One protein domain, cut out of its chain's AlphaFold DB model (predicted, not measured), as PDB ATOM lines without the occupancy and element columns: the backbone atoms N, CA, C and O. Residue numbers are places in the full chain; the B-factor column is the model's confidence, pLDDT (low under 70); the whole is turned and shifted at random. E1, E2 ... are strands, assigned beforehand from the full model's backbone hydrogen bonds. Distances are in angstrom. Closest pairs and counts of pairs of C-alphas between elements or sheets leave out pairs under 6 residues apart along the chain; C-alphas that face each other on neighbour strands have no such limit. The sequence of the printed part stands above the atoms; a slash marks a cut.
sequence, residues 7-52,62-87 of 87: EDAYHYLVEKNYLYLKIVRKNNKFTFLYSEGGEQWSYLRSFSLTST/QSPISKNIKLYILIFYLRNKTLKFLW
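This is residues 7 to 52 and 62 to 87 of the 87 residues of an uncharacterized protein of Colwellia sp. (UniProt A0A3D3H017). What is the main picture? There is little regular structure: a twisted antiparallel sheet in the order E1 - E2 - E3, with long stretches lacking named elements, residues 7 to 19 and 62 to 87, of which 63 to 69 stick out. What are its make-up and size? The printed part has 72 residues, 21 in strands, no named helix, class all strand. It is loose, radius of gyration of the C-alphas 14.4 A, spanning 39 by 29 by 23 A.

How do E1, residues 20 to 26, and E2, residues 29 to 35, pair? This hairpin has a tight link and 159 degrees between directions; N 22 and O 33 are 2.9 A apart, within hydrogen-bond range. What follows? E3, residues 42 to 48, forms a hairpin with E2, at 164 degrees, N 32 to O 45 being 2.8 A; E1 E2 E3 is a meander, each strand the antiparallel neighbour of the one before.

Where does E1 begin? C-alpha 20 is at (188.752, 160.551, 137.954). Where does E3 end? C-alpha 48 is at (176.786, 179.216, 140.251). How long are they? E1 measures 19.9 A, E2 20.0 A and E3 18.7 A.

Is anything cut? Residues 53 to 61 are not printed; C-alphas 52 and 62 are 28.4 A apart. Where is confidence low? Residues 7 to 8 and 83 to 87 have pLDDT under 70.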
ATOM      1  N   GLU A   7     181.093 181.688 132.683       57.59
ATOM      2  CA  GLU A   7     181.280 180.270 132.389       57.59
ATOM      3  C   GLU A   7     182.718 180.060 131.924       57.59
ATOM      4  O   GLU A   7     183.016 180.128 130.735       57.59
ATOM      5  N   ASP A   8     183.622 179.795 132.861       68.69
ATOM      6  CA  ASP A   8     184.965 179.363 132.486       68.69
ATOM      7  C   ASP A   8     184.907 177.872 132.158       68.69
ATOM      8  O   ASP A   8     184.482 177.062 132.990       68.69
ATOM      9  N   ALA A   9     185.330 177.505 130.955       73.12
ATOM     10  CA  ALA A   9     185.372 176.128 130.497       73.12
ATOM     11  C   ALA A   9     186.721 175.837 129.847       73.12
ATOM     12  O   ALA A   9     187.141 176.537 128.929       73.12
ATOM     13  N   TYR A  10     187.368 174.771 130.303       75.06
ATOM     14  CA  TYR A  10     188.579 174.242 129.700       75.06
ATOM     15  C   TYR A  10     188.281 172.896 129.057       75.06
ATOM     16  O   TYR A  10     187.618 172.033 129.639       75.06
ATOM     17  N   HIS A  11     188.786 172.728 127.840       75.19
ATOM     18  CA  HIS A  11     188.778 171.452 127.149       75.19
ATOM     19  C   HIS A  11     190.060 170.701 127.500       75.19
ATOM     20  O   HIS A  11     191.147 171.272 127.462       75.19
ATOM     21  N   TYR A  12     189.921 169.423 127.838       75.94
ATOM     22  CA  TYR A  12     191.049 168.530 128.062       75.94
ATOM     23  C   TYR A  12     190.863 167.270 127.224       75.94
ATOM     24  O   TYR A  12     189.792 166.656 127.255       75.94
ATOM     25  N   LEU A  13     191.896 166.912 126.463       77.62
ATOM     26  CA  LEU A  13     191.950 165.643 125.755       77.62
ATOM     27  C   LEU A  13     192.424 164.580 126.746       77.62
ATOM     28  O   LEU A  13     193.519 164.685 127.286       77.62
ATOM     29  N   VAL A  14     191.597 163.567 126.987       78.19
ATOM     30  CA  VAL A  14     191.983 162.435 127.830       78.19
ATOM     31  C   VAL A  14     192.649 161.392 126.940       78.19
ATOM     32  O   VAL A  14     191.997 160.820 126.072       78.19
ATOM     33  N   GLU A  15     193.938 161.145 127.156       79.31
ATOM     34  CA  GLU A  15     194.693 160.133 126.401       79.31
ATOM     35  C   GLU A  15     194.524 158.721 126.986       79.31
ATOM     36  O   GLU A  15     194.722 157.719 126.300       79.31
ATOM     37  N   LYS A  16     194.134 158.631 128.262       81.25
ATOM     38  CA  LYS A  16     193.930 157.370 128.985       81.25
ATOM     39  C   LYS A  16     192.498 156.851 128.861       81.25
ATOM     40  O   LYS A  16     191.535 157.595 128.716       81.25
ATOM     41  N   ASN A  17     192.337 155.545 129.061       86.25
ATOM     42  CA  ASN A  17     191.028 154.879 129.004       86.25
ATOM     43  C   ASN A  17     190.179 155.078 130.277       86.25
ATOM     44  O   ASN A  17     189.103 154.493 130.402       86.25
ATOM     45  N   TYR A  18     190.673 155.845 131.249       88.81
ATOM     46  CA  TYR A  18     189.991 156.128 132.506       88.81
ATOM     47  C   TYR A  18     190.317 157.544 132.983       88.81
ATOM     48  O   TYR A  18     191.356 158.109 132.643       88.81
ATOM     49  N   LEU A  19     189.429 158.101 133.807       91.62
ATOM     50  CA  LEU A  19     189.611 159.408 134.425       91.62
ATOM     51  C   LEU A  19     188.884 159.467 135.767       91.62
ATOM     52  O   LEU A  19     187.796 158.907 135.916       91.62
ATOM     53  N   TYR A  20     189.448 160.196 136.725       92.69
ATOM     54  CA  TYR A  20     188.752 160.551 137.954       92.69
ATOM     55  C   TYR A  20     188.056 161.895 137.785       92.69
ATOM     56  O   TYR A  20     188.667 162.879 137.374       92.69
ATOM     57  N   LEU A  21     186.780 161.947 138.157       93.31
ATOM     58  CA  LEU A  21     185.982 163.168 138.159       93.31
ATOM     59  C   LEU A  21     185.598 163.536 139.587       93.31
ATOM     60  O   LEU A  21     185.263 162.674 140.403       93.31
ATOM     61  N   LYS A  22     185.607 164.834 139.881       92.94
ATOM     62  CA  LYS A  22     185.206 165.366 141.181       92.94
ATOM     63  C   LYS A  22     184.391 166.627 140.995       92.94
ATOM     64  O   LYS A  22     184.748 167.517 140.230       92.94
ATOM     65  N   ILE A  23     183.296 166.701 141.738       92.75
ATOM     66  CA  ILE A  23     182.446 167.883 141.803       92.75
ATOM     67  C   ILE A  23     182.502 168.389 143.236       92.75
ATOM     68  O   ILE A  23     182.184 167.656 144.173       92.75
ATOM     69  N   VAL A  24     182.914 169.640 143.407       92.12
ATOM     70  CA  VAL A  24     182.919 170.320 144.701       92.12
ATOM     71  C   VAL A  24     181.857 171.402 144.685       92.12
ATOM     72  O   VAL A  24     181.790 172.206 143.757       92.12
ATOM     73  N   ARG A  25     181.032 171.437 145.731       90.12
ATOM     74  CA  ARG A  25     180.061 172.505 145.951       90.12
ATOM     75  C   ARG A  25     180.470 173.317 147.175       90.12
ATOM     76  O   ARG A  25     180.608 172.756 148.257       90.12
ATOM     77  N   LYS A  26     180.600 174.635 147.015       88.50
ATOM     78  CA  LYS A  26     180.723 175.601 148.116       88.50
ATOM     79  C   LYS A  26     179.624 176.647 147.960       88.50
ATOM     80  O   LYS A  26     179.609 177.388 146.978       88.50
ATOM     81  N   ASN A  27     178.693 176.694 148.911       87.50
ATOM     82  CA  ASN A  27     177.466 177.495 148.822       87.50
ATOM     83  C   ASN A  27     176.692 177.178 147.524       87.50
ATOM     84  O   ASN A  27     176.286 176.033 147.306       87.50
ATOM     85  N   ASN A  28     176.526 178.166 146.645       88.94
ATOM     86  CA  ASN A  28     175.845 178.009 145.360       88.94
ATOM     87  C   ASN A  28     176.810 177.757 144.194       88.94
ATOM     88  O   ASN A  28     176.345 177.572 143.077       88.94
ATOM     89  N   LYS A  29     178.130 177.718 144.425       90.31
ATOM     90  CA  LYS A  29     179.122 177.479 143.371       90.31
ATOM     91  C   LYS A  29     179.482 175.999 143.282       90.31
ATOM     92  O   LYS A  29     179.871 175.387 144.279       90.31
ATOM     93  N   PHE A  30     179.388 175.452 142.079       92.44
ATOM     94  CA  PHE A  30     179.850 174.122 141.700       92.44
ATOM     95  C   PHE A  30     181.154 174.243 140.923       92.44
ATOM     96  O   PHE A  30     181.278 175.101 140.056       92.44
ATOM     97  N   THR A  31     182.126 173.392 141.235       93.00
ATOM     98  CA  THR A  31     183.419 173.311 140.547       93.00
ATOM     99  C   THR A  31     183.666 171.871 140.131       93.00
ATOM    100  O   THR A  31     183.595 170.964 140.959       93.00
ATOM    101  N   PHE A  32     183.934 171.679 138.847       93.31
ATOM    102  CA  PHE A  32     184.217 170.404 138.212       93.31
ATOM    103  C   PHE A  32     185.721 170.293 138.021       93.31
ATOM    104  O   PHE A  32     186.363 171.190 137.468       93.31
ATOM    105  N   LEU A  33     186.262 169.189 138.510       93.25
ATOM    106  CA  LEU A  33     187.678 168.877 138.522       93.25
ATOM    107  C   LEU A  33     187.882 167.496 137.906       93.25
ATOM    108  O   LEU A  33     187.014 166.621 138.022       93.25
ATOM    109  N   TYR A  34     189.057 167.285 137.331       93.50
ATOM    110  CA  TYR A  34     189.496 165.977 136.866       93.50
ATOM    111  C   TYR A  34     190.878 165.624 137.399       93.50
ATOM    112  O   TYR A  34     191.634 166.496 137.820       93.50
ATOM    113  N   SER A  35     191.197 164.337 137.373       92.06
ATOM    114  CA  SER A  35     192.533 163.830 137.652       92.06
ATOM    115  C   SER A  35     192.780 162.557 136.858       92.06
ATOM    116  O   SER A  35     191.892 161.711 136.747       92.06
ATOM    117  N   GLU A  36     193.995 162.383 136.352       91.56
ATOM    118  CA  GLU A  36     194.416 161.112 135.758       91.56
ATOM    119  C   GLU A  36     194.907 160.093 136.798       91.56
ATOM    120  O   GLU A  36     194.903 158.891 136.539       91.56
ATOM    121  N   GLY A  37     195.345 160.565 137.971       90.81
ATOM    122  CA  GLY A  37     195.900 159.732 139.046       90.81
ATOM    123  C   GLY A  37     195.013 159.627 140.288       90.81
ATOM    124  O   GLY A  37     195.233 158.762 141.124       90.81
ATOM    125  N   GLY A  38     194.005 160.493 140.422       90.62
ATOM    126  CA  GLY A  38     193.125 160.569 141.595       90.62
ATOM    127  C   GLY A  38     193.665 161.440 142.739       90.62
ATOM    128  O   GLY A  38     192.962 161.648 143.730       90.62
ATOM    129  N   GLU A  39     194.874 161.988 142.595       90.25
ATOM    130  CA  GLU A  39     195.571 162.764 143.631       90.25
ATOM    131  C   GLU A  39     195.642 164.256 143.291       90.25
ATOM    132  O   GLU A  39     195.177 165.089 144.069       90.25
ATOM    133  N   GLN A  40     196.170 164.589 142.110       92.31
ATOM    134  CA  GLN A  40     196.295 165.965 141.620       92.31
ATOM    135  C   GLN A  40     195.076 166.349 140.788       92.31
ATOM    136  O   GLN A  40     194.742 165.656 139.827       92.31
ATOM    137  N   TRP A  41     194.408 167.441 141.157       93.00
ATOM    138  CA  TRP A  41     193.137 167.843 140.557       93.00
ATOM    139  C   TRP A  41     193.294 169.087 139.692       93.00
ATOM    140  O   TRP A  41     193.694 170.143 140.175       93.00
ATOM    141  N   SER A  42     192.891 168.967 138.434       91.81
ATOM    142  CA  SER A  42     192.881 170.053 137.461       91.81
ATOM    143  C   SER A  42     191.468 170.602 137.278       91.81
ATOM    144  O   SER A  42     190.482 169.860 137.304       91.81
ATOM    145  N   TYR A  43     191.360 171.916 137.090       91.50
ATOM    146  CA  TYR A  43     190.094 172.610 136.850       91.50
ATOM    147  C   TYR A  43     189.534 172.320 135.450       91.50
ATOM    148  O   TYR A  43     190.269 172.378 134.469       91.50
ATOM    149  N   LEU A  44     188.225 172.047 135.357       91.56
ATOM    150  CA  LEU A  44     187.488 172.004 134.083       91.56
ATOM    151  C   LEU A  44     186.568 173.205 133.924       91.56
ATOM    152  O   LEU A  44     186.613 173.901 132.915       91.56
ATOM    153  N   ARG A  45     185.665 173.388 134.891       91.31
ATOM    154  CA  ARG A  45     184.574 174.361 134.814       91.31
ATOM    155  C   ARG A  45     184.027 174.671 136.194       91.31
ATOM    156  O   ARG A  45     184.039 173.827 137.089       91.31
ATOM    157  N   SER A  46     183.447 175.851 136.347       92.94
ATOM    158  CA  SER A  46     182.601 176.178 137.482       92.94
ATOM    159  C   SER A  46     181.385 176.977 137.049       92.94
ATOM    160  O   SER A  46     181.399 177.650 136.024       92.94
ATOM    161  N   PHE A  47     180.318 176.869 137.830       90.31
ATOM    162  CA  PHE A  47     179.128 177.692 137.668       90.31
ATOM    163  C   PHE A  47     178.464 177.918 139.020       90.31
ATOM    164  O   PHE A  47     178.669 177.158 139.973       90.31
ATOM    165  N   SER A  48     177.638 178.954 139.096       91.56
ATOM    166  CA  SER A  48     176.786 179.216 140.251       91.56
ATOM    167  C   SER A  48     175.355 178.795 139.941       91.56
ATOM    168  O   SER A  48     174.809 179.160 138.907       91.56
ATOM    169  N   LEU A  49     174.739 178.036 140.842       89.62
ATOM    170  CA  LEU A  49     173.343 177.628 140.761       89.62
ATOM    171  C   LEU A  49     172.640 177.989 142.066       89.62
ATOM    172  O   LEU A  49     172.783 177.309 143.085       89.62
ATOM    173  N   THR A  50     171.871 179.074 142.022       89.12
ATOM    174  CA  THR A  50     170.992 179.476 143.120       89.12
ATOM    175  C   THR A  50     169.683 178.712 142.993       89.12
ATOM    176  O   THR A  50     168.949 178.873 142.024       89.12
ATOM    177  N   SER A  51     169.392 177.856 143.968       85.81
ATOM    178  CA  SER A  51     168.144 177.101 144.031       85.81
ATOM    179  C   SER A  51     167.726 176.925 145.482       85.81
ATOM    180  O   SER A  51     168.553 176.610 146.336       85.81
ATOM    181  N   THR A  52     166.435 177.103 145.750       86.88
ATOM    182  CA  THR A  52     165.812 176.797 147.046       86.88
ATOM    183  C   THR A  52     165.492 175.309 147.195       86.88
ATOM    184  O   THR A  52     165.165 174.849 148.286       86.88
ATOM    185  N   GLN A  62     175.708 158.598 128.245       86.81
ATOM    186  CA  GLN A  62     174.854 158.786 127.080       86.81
ATOM    187  C   GLN A  62     175.719 158.868 125.826       86.81
ATOM    188  O   GLN A  62     176.732 159.564 125.813       86.81
ATOM    189  N   SER A  63     175.308 158.163 124.771       86.06
ATOM    190  CA  SER A  63     175.855 158.345 123.430       86.06
ATOM    191  C   SER A  63     174.808 159.023 122.558       86.06
ATOM    192  O   SER A  63     173.703 158.490 122.445       86.06
ATOM    193  N   PRO A  64     175.123 160.153 121.914       81.62
ATOM    194  CA  PRO A  64     174.216 160.741 120.933       81.62
ATOM    195  C   PRO A  64     174.141 159.933 119.628       81.62
ATOM    196  O   PRO A  64     173.150 160.030 118.914       81.62
ATOM    197  N   ILE A  65     175.182 159.149 119.308       85.31
ATOM    198  CA  ILE A  65     175.361 158.533 117.980       85.31
ATOM    199  C   ILE A  65     175.435 157.000 118.054       85.31
ATOM    200  O   ILE A  65     174.877 156.314 117.200       85.31
ATOM    201  N   SER A  66     176.105 156.428 119.059       83.00
ATOM    202  CA  SER A  66     176.304 154.976 119.156       83.00
ATOM    203  C   SER A  66     175.222 154.305 119.996       83.00
ATOM    204  O   SER A  66     174.873 154.767 121.077       83.00
ATOM    205  N   LYS A  67     174.749 153.134 119.560       77.69
ATOM    206  CA  LYS A  67     173.867 152.286 120.382       77.69
ATOM    207  C   LYS A  67     174.615 151.562 121.505       77.69
ATOM    208  O   LYS A  67     173.989 151.095 122.449       77.69
ATOM    209  N   ASN A  68     175.942 151.487 121.418       79.25
ATOM    210  CA  ASN A  68     176.775 150.697 122.314       79.25
ATOM    211  C   ASN A  68     177.810 151.593 122.999       79.25
ATOM    212  O   ASN A  68     178.933 151.739 122.522       79.25
ATOM    213  N   ILE A  69     177.430 152.182 124.135       81.81
ATOM    214  CA  ILE A  69     178.380 152.724 125.110       81.81
ATOM    215  C   ILE A  69     178.387 151.811 126.329       81.81
ATOM    216  O   ILE A  69     177.341 151.485 126.885       81.81
ATOM    217  N   LYS A  70     179.590 151.433 126.761       83.56
ATOM    218  CA  LYS A  70     179.824 150.803 128.057       83.56
ATOM    219  C   LYS A  70     180.636 151.771 128.901       83.56
ATOM    220  O   LYS A  70     181.741 152.141 128.518       83.56
ATOM    221  N   LEU A  71     180.072 152.186 130.030       86.06
ATOM    222  CA  LEU A  71     180.775 152.957 131.048       86.06
ATOM    223  C   LEU A  71     180.936 152.078 132.282       86.06
ATOM    224  O   LEU A  71     179.955 151.534 132.787       86.06
ATOM    225  N   TYR A  72     182.160 151.993 132.787       87.62
ATOM    226  CA  TYR A  72     182.458 151.340 134.052       87.62
ATOM    227  C   TYR A  72     182.763 152.409 135.095       87.62
ATOM    228  O   TYR A  72     183.681 153.210 134.929       87.62
ATOM    229  N   ILE A  73     181.976 152.432 136.169       85.88
ATOM    230  CA  ILE A  73     182.219 153.288 137.330       85.88
ATOM    231  C   ILE A  73     182.784 152.384 138.414       85.88
ATOM    232  O   ILE A  73     182.055 151.585 138.995       85.88
ATOM    233  N   LEU A  74     184.088 152.488 138.654       84.44
ATOM    234  CA  LEU A  74     184.765 151.612 139.607       84.44
ATOM    235  C   LEU A  74     184.567 152.080 141.053       84.44
ATOM    236  O   LEU A  74     184.356 151.272 141.950       84.44
ATOM    237  N   ILE A  75     184.617 153.396 141.271       85.06
ATOM    238  CA  ILE A  75     184.500 154.009 142.594       85.06
ATOM    239  C   ILE A  75     183.597 155.239 142.545       85.06
ATOM    240  O   ILE A  75     183.661 156.047 141.618       85.06
ATOM    241  N   PHE A  76     182.764 155.394 143.572       87.88
ATOM    242  CA  PHE A  76     181.912 156.563 143.751       87.88
ATOM    243  C   PHE A  76     181.818 156.926 145.230       87.88
ATOM    244  O   PHE A  76     181.512 156.085 146.073       87.88
ATOM    245  N   TYR A  77     182.049 158.202 145.538       87.75
ATOM    246  CA  TYR A  77     181.931 158.725 146.891       87.75
ATOM    247  C   TYR A  77     181.147 160.031 146.882       87.75
ATOM    248  O   TYR A  77     181.483 160.961 146.153       87.75
ATOM    249  N   LEU A  78     180.164 160.125 147.775       88.69
ATOM    250  CA  LEU A  78     179.525 161.381 148.141       88.69
ATOM    251  C   LEU A  78     179.872 161.676 149.597       88.69
ATOM    252  O   LEU A  78     179.635 160.850 150.476       88.69
ATOM    253  N   ARG A  79     180.496 162.824 149.855       88.56
ATOM    254  CA  ARG A  79     180.963 163.190 151.196       88.56
ATOM    255  C   ARG A  79     180.652 164.653 151.464       88.56
ATOM    256  O   ARG A  79     180.923 165.501 150.618       88.56
ATOM    257  N   ASN A  80     180.134 164.939 152.654       84.44
ATOM    258  CA  ASN A  80     180.102 166.292 153.192       84.44
ATOM    259  C   ASN A  80     181.378 166.498 154.019       84.44
ATOM    260  O   ASN A  80     181.653 165.723 154.935       84.44
ATOM    261  N   LYS A  81     182.195 167.483 153.643       82.31
ATOM    262  CA  LYS A  81     183.428 167.837 154.348       82.31
ATOM    263  C   LYS A  81     183.579 169.351 154.388       82.31
ATOM    264  O   LYS A  81     183.380 170.019 153.374       82.31
ATOM    265  N   THR A  82     184.035 169.869 155.522       73.25
ATOM    266  CA  THR A  82     184.540 171.240 155.612       73.25
ATOM    267  C   THR A  82     185.922 171.282 154.969       73.25
ATOM    268  O   THR A  82     186.871 170.691 155.482       73.25
ATOM    269  N   LEU A  83     186.040 171.945 153.821       63.69
ATOM    270  CA  LEU A  83     187.315 172.139 153.129       63.69
ATOM    271  C   LEU A  83     187.896 173.506 153.508       63.69
ATOM    272  O   LEU A  83     187.224 174.523 153.336       63.69
ATOM    273  N   LYS A  84     189.145 173.536 153.997       58.94
ATOM    274  CA  LYS A  84     189.886 174.795 154.211       58.94
ATOM    275  C   LYS A  84     190.304 175.435 152.878       58.94
ATOM    276  O   LYS A  84     190.238 176.653 152.758       58.94
ATOM    277  N   PHE A  85     190.627 174.623 151.866       55.44
ATOM    278  CA  PHE A  85     190.982 175.050 150.505       55.44
ATOM    279  C   PHE A  85     190.360 174.114 149.455       55.44
ATOM    280  O   PHE A  85     190.038 172.965 149.759       55.44
ATOM    281  N   LEU A  86     190.108 174.635 148.249       54.19
ATOM    282  CA  LEU A  86     189.459 173.907 147.141       54.19
ATOM    283  C   LEU A  86     190.456 173.142 146.248       54.19
ATOM    284  O   LEU A  86     190.016 172.432 145.342       54.19
ATOM    285  N   TRP A  87     191.750 173.287 146.530       51.88
ATOM    286  CA  TRP A  87     192.898 172.747 145.804       51.88
ATOM    287  C   TRP A  87     193.717 171.883 146.757       51.88
ATOM    288  O   TRP A  87     193.898 172.329 147.917       51.88
TER     289      TRP A  87